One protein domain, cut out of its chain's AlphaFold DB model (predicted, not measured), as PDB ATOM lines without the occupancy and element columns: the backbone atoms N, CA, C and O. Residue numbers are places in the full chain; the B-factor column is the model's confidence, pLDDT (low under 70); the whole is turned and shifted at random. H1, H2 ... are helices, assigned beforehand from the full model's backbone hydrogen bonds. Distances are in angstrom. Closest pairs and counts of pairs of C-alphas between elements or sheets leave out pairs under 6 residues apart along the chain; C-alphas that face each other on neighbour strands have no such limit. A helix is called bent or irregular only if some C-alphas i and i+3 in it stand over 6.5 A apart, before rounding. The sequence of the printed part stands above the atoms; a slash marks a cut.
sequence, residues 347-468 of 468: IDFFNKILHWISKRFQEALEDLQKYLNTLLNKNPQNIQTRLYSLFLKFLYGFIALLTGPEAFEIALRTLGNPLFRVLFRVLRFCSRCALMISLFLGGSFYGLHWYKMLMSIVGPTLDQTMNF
ATOM      1  N   ILE A 347     143.400  56.951  -0.279       80.69
ATOM      2  CA  ILE A 347     142.945  55.551  -0.252       80.69
ATOM      3  C   ILE A 347     142.111  55.259   0.999       80.69
ATOM      4  O   ILE A 347     141.035  54.677   0.880       80.69
ATOM      5  N   ASP A 348     142.561  55.670   2.186       85.06
ATOM      6  CA  ASP A 348     141.812  55.468   3.433       85.06
ATOM      7  C   ASP A 348     140.451  56.181   3.389       85.06
ATOM      8  O   ASP A 348     139.419  55.614   3.759       85.06
ATOM      9  N   PHE A 349     140.419  57.405   2.861       85.62
ATOM     10  CA  PHE A 349     139.183  58.156   2.666       85.62
ATOM     11  C   PHE A 349     138.240  57.466   1.670       85.62
ATOM     12  O   PHE A 349     137.048  57.319   1.955       85.62
ATOM     13  N   PHE A 350     138.760  56.977   0.539       76.44
ATOM     14  CA  PHE A 350     137.985  56.190  -0.424       76.44
ATOM     15  C   PHE A 350     137.445  54.902   0.200       76.44
ATOM     16  O   PHE A 350     136.266  54.599   0.025       76.44
ATOM     17  N   ASN A 351     138.249  54.184   0.984       76.31
ATOM     18  CA  ASN A 351     137.813  52.978   1.687       76.31
ATOM     19  C   ASN A 351     136.688  53.277   2.685       76.31
ATOM     20  O   ASN A 351     135.700  52.543   2.733       76.31
ATOM     21  N   LYS A 352     136.772  54.386   3.430       84.75
ATOM     22  CA  LYS A 352     135.692  54.833   4.327       84.75
ATOM     23  C   LYS A 352     134.411  55.177   3.572       84.75
ATOM     24  O   LYS A 352     133.332  54.786   4.016       84.75
ATOM     25  N   ILE A 353     134.515  55.867   2.433       77.56
ATOM     26  CA  ILE A 353     133.358  56.159   1.575       77.56
ATOM     27  C   ILE A 353     132.740  54.862   1.058       77.56
ATOM     28  O   ILE A 353     131.529  54.689   1.166       77.56
ATOM     29  N   LEU A 354     133.548  53.941   0.534       74.19
ATOM     30  CA  LEU A 354     133.069  52.656   0.025       74.19
ATOM     31  C   LEU A 354     132.388  51.837   1.120       74.19
ATOM     32  O   LEU A 354     131.314  51.287   0.886       74.19
ATOM     33  N   HIS A 355     132.954  51.810   2.326       77.19
ATOM     34  CA  HIS A 355     132.344  51.135   3.468       77.19
ATOM     35  C   HIS A 355     131.007  51.780   3.866       77.19
ATOM     36  O   HIS A 355     130.013  51.083   4.072       77.19
ATOM     37  N   TRP A 356     130.939  53.115   3.904       80.69
ATOM     38  CA  TRP A 356     129.698  53.839   4.187       80.69
ATOM     39  C   TRP A 356     128.618  53.590   3.124       80.69
ATOM     40  O   TRP A 356     127.466  53.317   3.469       80.69
ATOM     41  N   ILE A 357     128.987  53.630   1.839       71.56
ATOM     42  CA  ILE A 357     128.096  53.313   0.716       71.56
ATOM     43  C   ILE A 357     127.611  51.866   0.832       71.56
ATOM     44  O   ILE A 357     126.411  51.628   0.738       71.56
ATOM     45  N   SER A 358     128.511  50.914   1.085       72.00
ATOM     46  CA  SER A 358     128.170  49.496   1.234       72.00
ATOM     47  C   SER A 358     127.150  49.281   2.353       72.00
ATOM     48  O   SER A 358     126.129  48.632   2.132       72.00
ATOM     49  N   LYS A 359     127.342  49.935   3.506       79.44
ATOM     50  CA  LYS A 359     126.391  49.884   4.623       79.44
ATOM     51  C   LYS A 359     125.015  50.448   4.251       79.44
ATOM     52  O   LYS A 359     123.996  49.826   4.537       79.44
ATOM     53  N   ARG A 360     124.964  51.597   3.568       77.19
ATOM     54  CA  ARG A 360     123.694  52.172   3.082       77.19
ATOM     55  C   ARG A 360     123.006  51.283   2.054       77.19
ATOM     56  O   ARG A 360     121.781  51.184   2.057       77.19
ATOM     57  N   PHE A 361     123.782  50.629   1.197       74.00
ATOM     58  CA  PHE A 361     123.253  49.639   0.272       74.00
ATOM     59  C   PHE A 361     122.683  48.435   1.017       74.00
ATOM     60  O   PHE A 361     121.565  48.051   0.705       74.00
ATOM     61  N   GLN A 362     123.376  47.880   2.013       76.00
ATOM     62  CA  GLN A 362     122.859  46.777   2.833       76.00
ATOM     63  C   GLN A 362     121.514  47.132   3.485       76.00
ATOM     64  O   GLN A 362     120.558  46.376   3.338       76.00
ATOM     65  N   GLU A 363     121.400  48.311   4.102       82.50
ATOM     66  CA  GLU A 363     120.142  48.796   4.697       82.50
ATOM     67  C   GLU A 363     119.006  48.867   3.654       82.50
ATOM     68  O   GLU A 363     117.918  48.328   3.861       82.50
ATOM     69  N   ALA A 364     119.265  49.468   2.486       75.38
ATOM     70  CA  ALA A 364     118.275  49.566   1.408       75.38
ATOM     71  C   ALA A 364     117.887  48.192   0.824       75.38
ATOM     72  O   ALA A 364     116.748  47.981   0.397       75.38
ATOM     73  N   LEU A 365     118.838  47.257   0.796       71.88
ATOM     74  CA  LEU A 365     118.656  45.888   0.324       71.88
ATOM     75  C   LEU A 365     117.758  45.086   1.283       71.88
ATOM     76  O   LEU A 365     116.841  44.400   0.822       71.88
ATOM     77  N   GLU A 366     117.952  45.224   2.595       80.44
ATOM     78  CA  GLU A 366     117.091  44.609   3.613       80.44
ATOM     79  C   GLU A 366     115.652  45.145   3.550       80.44
ATOM     80  O   GLU A 366     114.687  44.365   3.563       80.44
ATOM     81  N   ASP A 367     115.490  46.460   3.395       83.81
ATOM     82  CA  ASP A 367     114.175  47.091   3.248       83.81
ATOM     83  C   ASP A 367     113.450  46.621   1.980       83.81
ATOM     84  O   ASP A 367     112.253  46.301   2.017       83.81
ATOM     85  N   LEU A 368     114.171  46.497   0.859       77.81
ATOM     86  CA  LEU A 368     113.619  45.969  -0.388       77.81
ATOM     87  C   LEU A 368     113.160  44.515  -0.228       77.81
ATOM     88  O   LEU A 368     112.078  44.149  -0.699       77.81
ATOM     89  N   GLN A 369     113.945  43.683   0.459       80.00
ATOM     90  CA  GLN A 369     113.585  42.292   0.734       80.00
ATOM     91  C   GLN A 369     112.323  42.203   1.605       80.00
ATOM     92  O   GLN A 369     111.412  41.418   1.311       80.00
ATOM     93  N   LYS A 370     112.227  43.032   2.648       85.31
ATOM     94  CA  LYS A 370     111.045  43.113   3.517       85.31
ATOM     95  C   LYS A 370     109.806  43.558   2.739       85.31
ATOM     96  O   LYS A 370     108.725  42.975   2.903       85.31
ATOM     97  N   TYR A 371     109.963  44.535   1.849       84.19
ATOM     98  CA  TYR A 371     108.898  44.994   0.960       84.19
ATOM     99  C   TYR A 371     108.440  43.889  -0.002       84.19
ATOM    100  O   TYR A 371     107.243  43.619  -0.095       84.19
ATOM    101  N   LEU A 372     109.376  43.186  -0.648       79.00
ATOM    102  CA  LEU A 372     109.092  42.062  -1.546       79.00
ATOM    103  C   LEU A 372     108.308  40.947  -0.856       79.00
ATOM    104  O   LEU A 372     107.312  40.473  -1.404       79.00
ATOM    105  N   ASN A 373     108.719  40.558   0.350       83.38
ATOM    106  CA  ASN A 373     108.021  39.536   1.131       83.38
ATOM    107  C   ASN A 373     106.603  39.988   1.504       83.38
ATOM    108  O   ASN A 373     105.650  39.219   1.389       83.38
ATOM    109  N   THR A 374     106.439  41.260   1.872       88.00
ATOM    110  CA  THR A 374     105.120  41.839   2.168       88.00
ATOM    111  C   THR A 374     104.220  41.856   0.928       88.00
ATOM    112  O   THR A 374     103.029  41.554   1.016       88.00
ATOM    113  N   LEU A 375     104.782  42.178  -0.239       82.38
ATOM    114  CA  LEU A 375     104.066  42.252  -1.512       82.38
ATOM    115  C   LEU A 375     103.627  40.862  -2.007       82.38
ATOM    116  O   LEU A 375     102.486  40.696  -2.437       82.38
ATOM    117  N   LEU A 376     104.504  39.857  -1.884       82.06
ATOM    118  CA  LEU A 376     104.213  38.450  -2.191       82.06
ATOM    119  C   LEU A 376     103.125  37.874  -1.278       82.06
ATOM    120  O   LEU A 376     102.224  37.193  -1.767       82.06
ATOM    121  N   ASN A 377     103.167  38.195   0.019       86.81
ATOM    122  CA  ASN A 377     102.165  37.731   0.979       86.81
ATOM    123  C   ASN A 377     100.787  38.370   0.751       86.81
ATOM    124  O   ASN A 377      99.772  37.720   0.987       86.81
ATOM    125  N   LYS A 378     100.728  39.621   0.271       89.62
ATOM    126  CA  LYS A 378      99.452  40.310   0.005       89.62
ATOM    127  C   LYS A 378      98.708  39.780  -1.223       89.62
ATOM    128  O   LYS A 378      97.485  39.795  -1.210       89.62
ATOM    129  N   ASN A 379      99.408  39.347  -2.275       86.12
ATOM    130  CA  ASN A 379      98.783  38.910  -3.534       86.12
ATOM    131  C   ASN A 379      99.487  37.682  -4.147       86.12
ATOM    132  O   ASN A 379     100.103  37.787  -5.211       86.12
ATOM    133  N   PRO A 380      99.375  36.493  -3.528       79.50
ATOM    134  CA  PRO A 380     100.122  35.308  -3.956       79.50
ATOM    135  C   PRO A 380      99.696  34.749  -5.326       79.50
ATOM    136  O   PRO A 380     100.487  34.064  -5.977       79.50
ATOM    137  N   GLN A 381      98.468  35.033  -5.778       88.31
ATOM    138  CA  GLN A 381      97.906  34.475  -7.017       88.31
ATOM    139  C   GLN A 381      98.100  35.362  -8.258       88.31
ATOM    140  O   GLN A 381      97.903  34.890  -9.376       88.31
ATOM    141  N   ASN A 382      98.506  36.629  -8.107       90.44
ATOM    142  CA  ASN A 382      98.664  37.516  -9.258       90.44
ATOM    143  C   ASN A 382      99.999  37.246  -9.981       90.44
ATOM    144  O   ASN A 382     101.087  37.468  -9.441       90.44
ATOM    145  N   ILE A 383      99.909  36.789 -11.234       86.62
ATOM    146  CA  ILE A 383     101.061  36.468 -12.090       86.62
ATOM    147  C   ILE A 383     101.958  37.694 -12.304       86.62
ATOM    148  O   ILE A 383     103.179  37.555 -12.281       86.62
ATOM    149  N   GLN A 384     101.385  38.896 -12.448       82.62
ATOM    150  CA  GLN A 384     102.166  40.126 -12.625       82.62
ATOM    151  C   GLN A 384     103.010  40.432 -11.385       82.62
ATOM    152  O   GLN A 384     104.194  40.739 -11.496       82.62
ATOM    153  N   THR A 385     102.425  40.274 -10.197       80.50
ATOM    154  CA  THR A 385     103.115  40.453  -8.912       80.50
ATOM    155  C   THR A 385     104.240  39.435  -8.743       80.50
ATOM    156  O   THR A 385     105.337  39.795  -8.314       80.50
ATOM    157  N   ARG A 386     104.020  38.180  -9.158       78.12
ATOM    158  CA  ARG A 386     105.070  37.154  -9.198       78.12
ATOM    159  C   ARG A 386     106.202  37.531 -10.148       78.12
ATOM    160  O   ARG A 386     107.353  37.505  -9.719       78.12
ATOM    161  N   LEU A 387     105.896  37.913 -11.387       82.38
ATOM    162  CA  LEU A 387     106.907  38.266 -12.386       82.38
ATOM    163  C   LEU A 387     107.734  39.482 -11.940       82.38
ATOM    164  O   LEU A 387     108.959  39.458 -12.015       82.38
ATOM    165  N   TYR A 388     107.068  40.499 -11.386       80.12
ATOM    166  CA  TYR A 388     107.713  41.690 -10.836       80.12
ATOM    167  C   TYR A 388     108.602  41.359  -9.630       80.12
ATOM    168  O   TYR A 388     109.727  41.845  -9.539       80.12
ATOM    169  N   SER A 389     108.151  40.468  -8.738       80.25
ATOM    170  CA  SER A 389     108.974  40.002  -7.614       80.25
ATOM    171  C   SER A 389     110.211  39.228  -8.075       80.25
ATOM    172  O   SER A 389     111.273  39.341  -7.471       80.25
ATOM    173  N   LEU A 390     110.089  38.467  -9.164       81.19
ATOM    174  CA  LEU A 390     111.176  37.681  -9.741       81.19
ATOM    175  C   LEU A 390     112.203  38.603 -10.407       81.19
ATOM    176  O   LEU A 390     113.398  38.457 -10.160       81.19
ATOM    177  N   PHE A 391     111.736  39.608 -11.154       82.06
ATOM    178  CA  PHE A 391     112.577  40.667 -11.709       82.06
ATOM    179  C   PHE A 391     113.333  41.426 -10.614       82.06
ATOM    180  O   PHE A 391     114.549  41.570 -10.698       82.06
ATOM    181  N   LEU A 392     112.642  41.849  -9.552       81.12
ATOM    182  CA  LEU A 392     113.266  42.548  -8.430       81.12
ATOM    183  C   LEU A 392     114.293  41.681  -7.694       81.12
ATOM    184  O   LEU A 392     115.356  42.185  -7.356       81.12
ATOM    185  N   LYS A 393     114.029  40.383  -7.497       79.06
ATOM    186  CA  LYS A 393     115.018  39.437  -6.943       79.06
ATOM    187  C   LYS A 393     116.241  39.274  -7.847       79.06
ATOM    188  O   LYS A 393     117.352  39.109  -7.350       79.06
ATOM    189  N   PHE A 394     116.050  39.331  -9.163       79.19
ATOM    190  CA  PHE A 394     117.149  39.252 -10.121       79.19
ATOM    191  C   PHE A 394     117.989  40.533 -10.125       79.19
ATOM    192  O   PHE A 394     119.213  40.467 -10.032       79.19
ATOM    193  N   LEU A 395     117.331  41.695 -10.150       78.44
ATOM    194  CA  LEU A 395     117.971  43.005 -10.021       78.44
ATOM    195  C   LEU A 395     118.740  43.111  -8.698       78.44
ATOM    196  O   LEU A 395     119.874  43.575  -8.677       78.44
ATOM    197  N   TYR A 396     118.147  42.609  -7.617       74.56
ATOM    198  CA  TYR A 396     118.760  42.508  -6.300       74.56
ATOM    199  C   TYR A 396     120.038  41.658  -6.315       74.56
ATOM    200  O   TYR A 396     121.080  42.116  -5.853       74.56
ATOM    201  N   GLY A 397     120.002  40.469  -6.929       74.06
ATOM    202  CA  GLY A 397     121.198  39.644  -7.127       74.06
ATOM    203  C   GLY A 397     122.281  40.339  -7.959       74.06
ATOM    204  O   GLY A 397     123.466  40.215  -7.655       74.06
ATOM    205  N   PHE A 398     121.882  41.118  -8.969       72.81
ATOM    206  CA  PHE A 398     122.806  41.850  -9.836       72.81
ATOM    207  C   PHE A 398     123.481  43.029  -9.122       72.81
ATOM    208  O   PHE A 398     124.694  43.193  -9.213       72.81
ATOM    209  N   ILE A 399     122.720  43.822  -8.361       70.38
ATOM    210  CA  ILE A 399     123.266  44.920  -7.549       70.38
ATOM    211  C   ILE A 399     124.203  44.361  -6.474       70.38
ATOM    212  O   ILE A 399     125.297  44.890  -6.280       70.38
ATOM    213  N   ALA A 400     123.814  43.262  -5.825       69.75
ATOM    214  CA  ALA A 400     124.618  42.609  -4.798       69.75
ATOM    215  C   ALA A 400     125.942  42.044  -5.338       69.75
ATOM    216  O   ALA A 400     126.956  42.067  -4.641       69.75
ATOM    217  N   LEU A 401     125.967  41.597  -6.600       68.50
ATOM    218  CA  LEU A 401     127.195  41.182  -7.285       68.50
ATOM    219  C   LEU A 401     128.238  42.314  -7.334       68.50
ATOM    220  O   LEU A 401     129.436  42.039  -7.281       68.50
ATOM    221  N   LEU A 402     127.782  43.569  -7.384       69.62
ATOM    222  CA  LEU A 402     128.624  44.763  -7.488       69.62
ATOM    223  C   LEU A 402     128.999  45.384  -6.130       69.62
ATOM    224  O   LEU A 402     129.963  46.140  -6.067       69.62
ATOM    225  N   THR A 403     128.267  45.099  -5.046       68.56
ATOM    226  CA  THR A 403     128.372  45.858  -3.776       68.56
ATOM    227  C   THR A 403     129.246  45.219  -2.689       68.56
ATOM    228  O   THR A 403     129.514  45.861  -1.675       68.56
ATOM    229  N   GLY A 404     129.757  43.999  -2.896       70.38
ATOM    230  CA  GLY A 404     130.732  43.364  -1.995       70.38
ATOM    231  C   GLY A 404     130.482  41.869  -1.759       70.38
ATOM    232  O   GLY A 404     129.500  41.320  -2.254       70.38
ATOM    233  N   PRO A 405     131.394  41.141  -1.083       72.31
ATOM    234  CA  PRO A 405     131.209  39.719  -0.749       72.31
ATOM    235  C   PRO A 405     130.052  39.470   0.218       72.31
ATOM    236  O   PRO A 405     129.219  38.611  -0.055       72.31
ATOM    237  N   GLU A 406     129.939  40.278   1.266       70.56
ATOM    238  CA  GLU A 406     128.927  40.117   2.317       70.56
ATOM    239  C   GLU A 406     127.505  40.367   1.789       70.56
ATOM    240  O   GLU A 406     126.611  39.536   1.950       70.56
ATOM    241  N   ALA A 407     127.304  41.475   1.065       68.94
ATOM    242  CA  ALA A 407     126.016  41.808   0.449       68.94
ATOM    243  C   ALA A 407     125.580  40.753  -0.582       68.94
ATOM    244  O   ALA A 407     124.400  40.419  -0.696       68.94
ATOM    245  N   PHE A 408     126.542  40.185  -1.312       72.56
ATOM    246  CA  PHE A 408     126.293  39.122  -2.276       72.56
ATOM    247  C   PHE A 408     125.852  37.817  -1.618       72.56
ATOM    248  O   PHE A 408     124.937  37.162  -2.117       72.56
ATOM    249  N   GLU A 409     126.452  37.442  -0.492       74.94
ATOM    250  CA  GLU A 409     126.072  36.223   0.218       74.94
ATOM    251  C   GLU A 409     124.653  36.322   0.793       74.94
ATOM    252  O   GLU A 409     123.837  35.410   0.611       74.94
ATOM    253  N   ILE A 410     124.316  37.476   1.385       72.31
ATOM    254  CA  ILE A 410     122.945  37.793   1.805       72.31
ATOM    255  C   ILE A 410     122.016  37.695   0.596       72.31
ATOM    256  O   ILE A 410     120.953  37.069   0.673       72.31
ATOM    257  N   ALA A 411     122.434  38.224  -0.558       71.38
ATOM    258  CA  ALA A 411     121.592  38.211  -1.735       71.38
ATOM    259  C   ALA A 411     121.326  36.812  -2.302       71.38
ATOM    260  O   ALA A 411     120.182  36.475  -2.634       71.38
ATOM    261  N   LEU A 412     122.349  35.962  -2.321       73.81
ATOM    262  CA  LEU A 412     122.252  34.563  -2.732       73.81
ATOM    263  C   LEU A 412     121.299  33.741  -1.854       73.81
ATOM    264  O   LEU A 412     120.622  32.832  -2.357       73.81
ATOM    265  N   ARG A 413     121.205  34.056  -0.555       73.94
ATOM    266  CA  ARG A 413     120.244  33.400   0.347       73.94
ATOM    267  C   ARG A 413     118.802  33.703  -0.068       73.94
ATOM    268  O   ARG A 413     117.986  32.784  -0.103       73.94
ATOM    269  N   THR A 414     118.508  34.934  -0.494       69.25
ATOM    270  CA  THR A 414     117.146  35.349  -0.898       69.25
ATOM    271  C   THR A 414     116.653  34.734  -2.212       69.25
ATOM    272  O   THR A 414     115.444  34.576  -2.410       69.25
ATOM    273  N   LEU A 415     117.574  34.380  -3.116       71.06
ATOM    274  CA  LEU A 415     117.249  33.852  -4.444       71.06
ATOM    275  C   LEU A 415     116.653  32.439  -4.386       71.06
ATOM    276  O   LEU A 415     115.989  32.035  -5.339       71.06
ATOM    277  N   GLY A 416     116.819  31.720  -3.266       67.75
ATOM    278  CA  GLY A 416     116.137  30.461  -2.916       67.75
ATOM    279  C   GLY A 416     116.455  29.245  -3.797       67.75
ATOM    280  O   GLY A 416     116.420  28.117  -3.321       67.75
ATOM    281  N   ASN A 417     116.804  29.456  -5.062       79.00
ATOM    282  CA  ASN A 417     117.025  28.418  -6.049       79.00
ATOM    283  C   ASN A 417     118.538  28.152  -6.218       79.00
ATOM    284  O   ASN A 417     119.294  29.082  -6.525       79.00
ATOM    285  N   PRO A 418     118.988  26.894  -6.035       75.75
ATOM    286  CA  PRO A 418     120.403  26.527  -6.073       75.75
ATOM    287  C   PRO A 418     121.066  26.802  -7.429       75.75
ATOM    288  O   PRO A 418     122.229  27.197  -7.456       75.75
ATOM    289  N   LEU A 419     120.329  26.685  -8.541       76.69
ATOM    290  CA  LEU A 419     120.859  26.940  -9.887       76.69
ATOM    291  C   LEU A 419     121.303  28.397 -10.053       76.69
ATOM    292  O   LEU A 419     122.399  28.667 -10.540       76.69
ATOM    293  N   PHE A 420     120.481  29.339  -9.585       73.56
ATOM    294  CA  PHE A 420     120.837  30.755  -9.628       73.56
ATOM    295  C   PHE A 420     122.010  31.065  -8.701       73.56
ATOM    296  O   PHE A 420     122.846  31.887  -9.058       73.56
ATOM    297  N   ARG A 421     122.138  30.380  -7.554       76.06
ATOM    298  CA  ARG A 421     123.304  30.572  -6.677       76.06
ATOM    299  C   ARG A 421     124.613  30.209  -7.365       76.06
ATOM    300  O   ARG A 421     125.559  30.989  -7.300       76.06
ATOM    301  N   VAL A 422     124.654  29.062  -8.041       76.62
ATOM    302  CA  VAL A 422     125.836  28.633  -8.801       76.62
ATOM    303  C   VAL A 422     126.115  29.608  -9.944       76.62
ATOM    304  O   VAL A 422     127.237  30.093 -10.062       76.62
ATOM    305  N   LEU A 423     125.090  29.978 -10.719       77.50
ATOM    306  CA  LEU A 423     125.230  30.921 -11.832       77.50
ATOM    307  C   LEU A 423     125.815  32.267 -11.381       77.50
ATOM    308  O   LEU A 423     126.756  32.767 -11.990       77.50
ATOM    309  N   PHE A 424     125.293  32.842 -10.296       76.88
ATOM    310  CA  PHE A 424     125.778  34.115  -9.767       76.88
ATOM    311  C   PHE A 424     127.193  34.005  -9.177       76.88
ATOM    312  O   PHE A 424     127.960  34.960  -9.300       76.88
ATOM    313  N   ARG A 425     127.578  32.868  -8.574       77.56
ATOM    314  CA  ARG A 425     128.965  32.634  -8.121       77.56
ATOM    315  C   ARG A 425     129.944  32.629  -9.294       77.56
ATOM    316  O   ARG A 425     130.949  33.333  -9.234       77.56
ATOM    317  N   VAL A 426     129.615  31.914 -10.371       76.88
ATOM    318  CA  VAL A 426     130.425  31.890 -11.602       76.88
ATOM    319  C   VAL A 426     130.494  33.282 -12.226       76.88
ATOM    320  O   VAL A 426     131.577  33.759 -12.549       76.88
ATOM    321  N   LEU A 427     129.360  33.987 -12.321       76.12
ATOM    322  CA  LEU A 427     129.319  35.350 -12.856       76.12
ATOM    323  C   LEU A 427     130.206  36.306 -12.044       76.12
ATOM    324  O   LEU A 427     130.925  37.124 -12.616       76.12
ATOM    325  N   ARG A 428     130.190  36.184 -10.711       75.94
ATOM    326  CA  ARG A 428     131.038  36.976  -9.816       75.94
ATOM    327  C   ARG A 428     132.515  36.678 -10.055       75.94
ATOM    328  O   ARG A 428     133.291  37.626 -10.170       75.94
ATOM    329  N   PHE A 429     132.888  35.404 -10.161       74.94
ATOM    330  CA  PHE A 429     134.251  34.993 -10.498       74.94
ATOM    331  C   PHE A 429     134.693  35.611 -11.831       74.94
ATOM    332  O   PHE A 429     135.662  36.362 -11.859       74.94
ATOM    333  N   CYS A 430     133.904  35.441 -12.897       74.12
ATOM    334  CA  CYS A 430     134.191  36.038 -14.202       74.12
ATOM    335  C   CYS A 430     134.320  37.566 -14.137       74.12
ATOM    336  O   CYS A 430     135.222  38.123 -14.754       74.12
ATOM    337  N   SER A 431     133.461  38.255 -13.375       69.69
ATOM    338  CA  SER A 431     133.534  39.716 -13.220       69.69
ATOM    339  C   SER A 431     134.798  40.172 -12.486       69.69
ATOM    340  O   SER A 431     135.399  41.174 -12.869       69.69
ATOM    341  N   ARG A 432     135.244  39.422 -11.469       70.31
ATOM    342  CA  ARG A 432     136.486  39.700 -10.740       70.31
ATOM    343  C   ARG A 432     137.708  39.428 -11.600       70.31
ATOM    344  O   ARG A 432     138.594  40.273 -11.630       70.31
ATOM    345  N   CYS A 433     137.722  38.323 -12.340       66.25
ATOM    346  CA  CYS A 433     138.783  38.036 -13.298       66.25
ATOM    347  C   CYS A 433     138.825  39.105 -14.391       66.25
ATOM    348  O   CYS A 433     139.893  39.622 -14.674       66.25
ATOM    349  N   ALA A 434     137.683  39.533 -14.937       67.19
ATOM    350  CA  ALA A 434     137.630  40.621 -15.915       67.19
ATOM    351  C   ALA A 434     138.128  41.956 -15.335       67.19
ATOM    352  O   ALA A 434     138.848  42.684 -16.015       67.19
ATOM    353  N   LEU A 435     137.801  42.272 -14.077       64.56
ATOM    354  CA  LEU A 435     138.326  43.455 -13.392       64.56
ATOM    355  C   LEU A 435     139.834  43.354 -13.147       64.56
ATOM    356  O   LEU A 435     140.544  44.302 -13.459       64.56
ATOM    357  N   MET A 436     140.339  42.218 -12.666       66.25
ATOM    358  CA  MET A 436     141.777  42.000 -12.490       66.25
ATOM    359  C   MET A 436     142.520  42.058 -13.818       66.25
ATOM    360  O   MET A 436     143.499  42.777 -13.916       66.25
ATOM    361  N   ILE A 437     142.014  41.397 -14.857       67.50
ATOM    362  CA  ILE A 437     142.560  41.436 -16.216       67.50
ATOM    363  C   ILE A 437     142.516  42.867 -16.759       67.50
ATOM    364  O   ILE A 437     143.505  43.329 -17.306       67.50
ATOM    365  N   SER A 438     141.431  43.622 -16.569       58.97
ATOM    366  CA  SER A 438     141.369  45.025 -17.011       58.97
ATOM    367  C   SER A 438     142.289  45.953 -16.211       58.97
ATOM    368  O   SER A 438     142.836  46.889 -16.786       58.97
ATOM    369  N   LEU A 439     142.530  45.681 -14.927       64.00
ATOM    370  CA  LEU A 439     143.554  46.360 -14.130       64.00
ATOM    371  C   LEU A 439     144.964  45.939 -14.546       64.00
ATOM    372  O   LEU A 439     145.857  46.774 -14.560       64.00
ATOM    373  N   PHE A 440     145.176  44.688 -14.939       66.06
ATOM    374  CA  PHE A 440     146.470  44.201 -15.402       66.06
ATOM    375  C   PHE A 440     146.788  44.752 -16.796       66.06
ATOM    376  O   PHE A 440     147.869  45.279 -17.021       66.06
ATOM    377  N   LEU A 441     145.828  44.738 -17.725       66.19
ATOM    378  CA  LEU A 441     145.977  45.288 -19.076       66.19
ATOM    379  C   LEU A 441     145.901  46.818 -19.119       66.19
ATOM    380  O   LEU A 441     146.619  47.423 -19.898       66.19
ATOM    381  N   GLY A 442     145.057  47.467 -18.316       50.34
ATOM    382  CA  GLY A 442     144.926  48.931 -18.280       50.34
ATOM    383  C   GLY A 442     145.906  49.603 -17.318       50.34
ATOM    384  O   GLY A 442     146.440  50.676 -17.604       50.34
ATOM    385  N   GLY A 443     146.187  48.953 -16.191       53.59
ATOM    386  CA  GLY A 443     147.188  49.376 -15.218       53.59
ATOM    387  C   GLY A 443     148.614  49.070 -15.657       53.59
ATOM    388  O   GLY A 443     149.499  49.811 -15.256       53.59
ATOM    389  N   SER A 444     148.865  48.093 -16.537       53.19
ATOM    390  CA  SER A 444     150.197  47.941 -17.147       53.19
ATOM    391  C   SER A 444     150.564  49.134 -18.021       53.19
ATOM    392  O   SER A 444     151.698  49.583 -17.932       53.19
ATOM    393  N   PHE A 445     149.633  49.737 -18.773       53.03
ATOM    394  CA  PHE A 445     149.923  50.969 -19.524       53.03
ATOM    395  C   PHE A 445     150.241  52.159 -18.607       53.03
ATOM    396  O   PHE A 445     151.196  52.895 -18.862       53.03
ATOM    397  N   TYR A 446     149.486  52.337 -17.518       52.91
ATOM    398  CA  TYR A 446     149.773  53.380 -16.524       52.91
ATOM    399  C   TYR A 446     151.039  53.086 -15.710       52.91
ATOM    400  O   TYR A 446     151.798  54.005 -15.417       52.91
ATOM    401  N   GLY A 447     151.296  51.820 -15.393       48.00
ATOM    402  CA  GLY A 447     152.474  51.336 -14.684       48.00
ATOM    403  C   GLY A 447     153.740  51.482 -15.516       48.00
ATOM    404  O   GLY A 447     154.728  51.978 -14.997       48.00
ATOM    405  N   LEU A 448     153.700  51.179 -16.818       51.50
ATOM    406  CA  LEU A 448     154.807  51.429 -17.750       51.50
ATOM    407  C   LEU A 448     155.079  52.923 -17.909       51.50
ATOM    408  O   LEU A 448     156.235  53.333 -17.942       51.50
ATOM    409  N   HIS A 449     154.034  53.751 -17.996       57.59
ATOM    410  CA  HIS A 449     154.204  55.200 -18.096       57.59
ATOM    411  C   HIS A 449     154.753  55.800 -16.792       57.59
ATOM    412  O   HIS A 449     155.632  56.662 -16.825       57.59
ATOM    413  N   TRP A 450     154.274  55.330 -15.641       55.00
ATOM    414  CA  TRP A 450     154.777  55.720 -14.324       55.00
ATOM    415  C   TRP A 450     156.208  55.221 -14.089       55.00
ATOM    416  O   TRP A 450     157.045  55.985 -13.625       55.00
ATOM    417  N   TYR A 451     156.525  53.992 -14.499       53.94
ATOM    418  CA  TYR A 451     157.868  53.412 -14.448       53.94
ATOM    419  C   TYR A 451     158.848  54.164 -15.354       53.94
ATOM    420  O   TYR A 451     159.930  54.523 -14.906       53.94
ATOM    421  N   LYS A 452     158.458  54.502 -16.593       67.69
ATOM    422  CA  LYS A 452     159.260  55.362 -17.483       67.69
ATOM    423  C   LYS A 452     159.505  56.740 -16.872       67.69
ATOM    424  O   LYS A 452     160.622  57.245 -16.932       67.69
ATOM    425  N   MET A 453     158.484  57.337 -16.255       67.81
ATOM    426  CA  MET A 453     158.621  58.612 -15.550       67.81
ATOM    427  C   MET A 453     159.557  58.492 -14.335       67.81
ATOM    428  O   MET A 453     160.383  59.372 -14.111       67.81
ATOM    429  N   LEU A 454     159.477  57.395 -13.582       51.28
ATOM    430  CA  LEU A 454     160.333  57.136 -12.429       51.28
ATOM    431  C   LEU A 454     161.790  56.903 -12.850       51.28
ATOM    432  O   LEU A 454     162.680  57.546 -12.302       51.28
ATOM    433  N   MET A 455     162.040  56.089 -13.877       60.69
ATOM    434  CA  MET A 455     163.384  55.865 -14.428       60.69
ATOM    435  C   MET A 455     163.966  57.127 -15.079       60.69
ATOM    436  O   MET A 455     165.164  57.360 -14.982       60.69
ATOM    437  N   SER A 456     163.137  57.998 -15.660       63.84
ATOM    438  CA  SER A 456     163.566  59.308 -16.172       63.84
ATOM    439  C   SER A 456     164.033  60.268 -15.072       63.84
ATOM    440  O   SER A 456     164.874  61.123 -15.344       63.84
ATOM    441  N   ILE A 457     163.478  60.171 -13.862       66.00
ATOM    442  CA  ILE A 457     163.850  61.022 -12.721       66.00
ATOM    443  C   ILE A 457     165.040  60.412 -11.971       66.00
ATOM    444  O   ILE A 457     165.962  61.114 -11.558       66.00
ATOM    445  N   VAL A 458     165.028  59.094 -11.800       53.75
ATOM    446  CA  VAL A 458     166.038  58.365 -11.036       53.75
ATOM    447  C   VAL A 458     167.320  58.169 -11.848       53.75
ATOM    448  O   VAL A 458     168.395  58.349 -11.289       53.75
ATOM    449  N   GLY A 459     167.226  57.899 -13.154       59.50
ATOM    450  CA  GLY A 459     168.362  57.616 -14.042       59.50
ATOM    451  C   GLY A 459     169.488  58.655 -13.985       59.50
ATOM    452  O   GLY A 459     170.611  58.284 -13.655       59.50
ATOM    453  N   PRO A 460     169.211  59.961 -14.163       67.25
ATOM    454  CA  PRO A 460     170.244  60.997 -14.079       67.25
ATOM    455  C   PRO A 460     170.888  61.101 -12.690       67.25
ATOM    456  O   PRO A 460     172.056  61.458 -12.562       67.25
ATOM    457  N   THR A 461     170.123  60.789 -11.643       50.59
ATOM    458  CA  THR A 461     170.591  60.832 -10.252       50.59
ATOM    459  C   THR A 461     171.486  59.629  -9.941       50.59
ATOM    460  O   THR A 461     172.482  59.766  -9.235       50.59
ATOM    461  N   LEU A 462     171.160  58.467 -10.513       38.69
ATOM    462  CA  LEU A 462     171.924  57.225 -10.393       38.69
ATOM    463  C   LEU A 462     173.239  57.297 -11.189       38.69
ATOM    464  O   LEU A 462     174.292  56.939 -10.655       38.69
ATOM    465  N   ASP A 463     173.204  57.882 -12.390       52.91
ATOM    466  CA  ASP A 463     174.390  58.160 -13.216       52.91
ATOM    467  C   ASP A 463     175.353  59.153 -12.550       52.91
ATOM    468  O   ASP A 463     176.572  59.034 -12.685       52.91
ATOM    469  N   GLN A 464     174.834  60.124 -11.791       54.09
ATOM    470  CA  GLN A 464     175.671  61.040 -11.010       54.09
ATOM    471  C   GLN A 464     176.313  60.363  -9.797       54.09
ATOM    472  O   GLN A 464     177.432  60.718  -9.436       54.09
ATOM    473  N   THR A 465     175.650  59.381  -9.180       46.50
ATOM    474  CA  THR A 465     176.215  58.639  -8.041       46.50
ATOM    475  C   THR A 465     177.206  57.545  -8.429       46.50
ATOM    476  O   THR A 465     178.026  57.184  -7.596       46.50
ATOM    477  N   MET A 466     177.153  57.021  -9.660       41.50
ATOM    478  CA  MET A 466     178.116  56.017 -10.143       41.50
ATOM    479  C   MET A 466     179.376  56.618 -10.788       41.50
ATOM    480  O   MET A 466     180.359  55.907 -10.962       41.50
ATOM    481  N   ASN A 467     179.361  57.911 -11.127       48.34
ATOM    482  CA  ASN A 467     180.518  58.638 -11.669       48.34
ATOM    483  C   ASN A 467     181.315  59.422 -10.599       48.34
ATOM    484  O   ASN A 467     182.137  60.273 -10.947       48.34
ATOM    485  N   PHE A 468     181.075  59.133  -9.316       44.09
ATOM    486  CA  PHE A 468     181.894  59.524  -8.163       44.09
ATOM    487  C   PHE A 468     182.557  58.281  -7.575       44.09
ATOM    488  O   PHE A 468     183.718  58.407  -7.120       44.09
TER     489      PHE A 468
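What this domain is: This is residues 347 to 468 of the 468 residues of an uncharacterized protein of Rhipilia penicilloides (UniProt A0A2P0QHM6). A long helical hairpin, H1 and H2, is followed by the short helix H3, which folds back along the last part of H2, and by the very long helix H4, which runs out of this body as an arm. Only the first part of H4 lies by the other helices; residues 433 to 468 stick out, and this arm makes much of the longest axis. The printed part has 122 residues with four named helices, in the order H1, H2, H3, H4, and no named strand; the class is all helix. It is extended, with a radius of gyration of the C-alphas of 23.6 A and spans of 87 by 28 by 19 A.

How they stand to each other: H1, residues 347 to 378, H2, residues 383 to 403, H3, residues 405 to 414, and H4, residues 418 to 466, form an up and down bundle, a set of helices in which each runs against the one before it. H1 and H2 touch and form a hairpin, at a shallow tilt of 14 degrees, opposite ways; their closest C-alphas, those of Ser 358 and Thr 403, are 6.2 A apart. H2 and H3 form a second hairpin at a shallow tilt of 17 degrees; H2 touches H3 with residues 393 to 401 alone, and the closest C-alphas, of Ala 400 and Phe 408, are 4.6 A apart. H3 is close to H1 but not clearly touching, with the C-alphas of Gln 362 and Ala 407 closest at 6.4 A. H3 and H4 are also close but not clearly touching, with the C-alphas of Leu 412 and Arg 421 closest at 5.7 A. H2, with residues 397 to 401 alone, and H4, with residues 424 to 428 alone, only just touch, with 3 pairs of C-alphas within 8 A; the closest are those of Leu 401 and Arg 428, 6.2 A apart. H2 and H4 run the same way at a shallow tilt of 24 degrees, while H1 and H4 are apart. Every O i to N i+4 pair is within hydrogen-bond range in H1 and H3, against 16 of 17 in H2 and 42 of 45 in H4.

Where its parts are: H1 begins at C-alpha 347, (142.945, 55.551, -0.252), and is 46.1 A long. H2 is 30.1 A long and begins at C-alpha 383, (101.061, 36.468, -12.090). H3 is 14.7 A long. H4 is 64.9 A long and ends at C-alpha 466, (178.116, 56.017, -10.143). H4 has a kink of 36 degrees near residue 460 and is irregular, but only just: C-alphas 457 and 460 are 6.54 A apart.

The domain as a whole: The two C-alphas farthest apart, those of Gln 381 and Phe 468, are 87.7 A apart. Residues 347 to 353, which belong to H1, residues 377 to 384, and residues 433 to 468, of which 433 to 466 belong to H4, stand free. The body without them has 71 residues and spans 33 by 30 by 15 A. The printed part has no cut, and its three links, H1 to H2, H2 to H3 and H3 to H4, are tight. Mean pLDDT of the printed part is 71.4; 44 residues are under 70, among them residues 400 to 403 and 433 to 468.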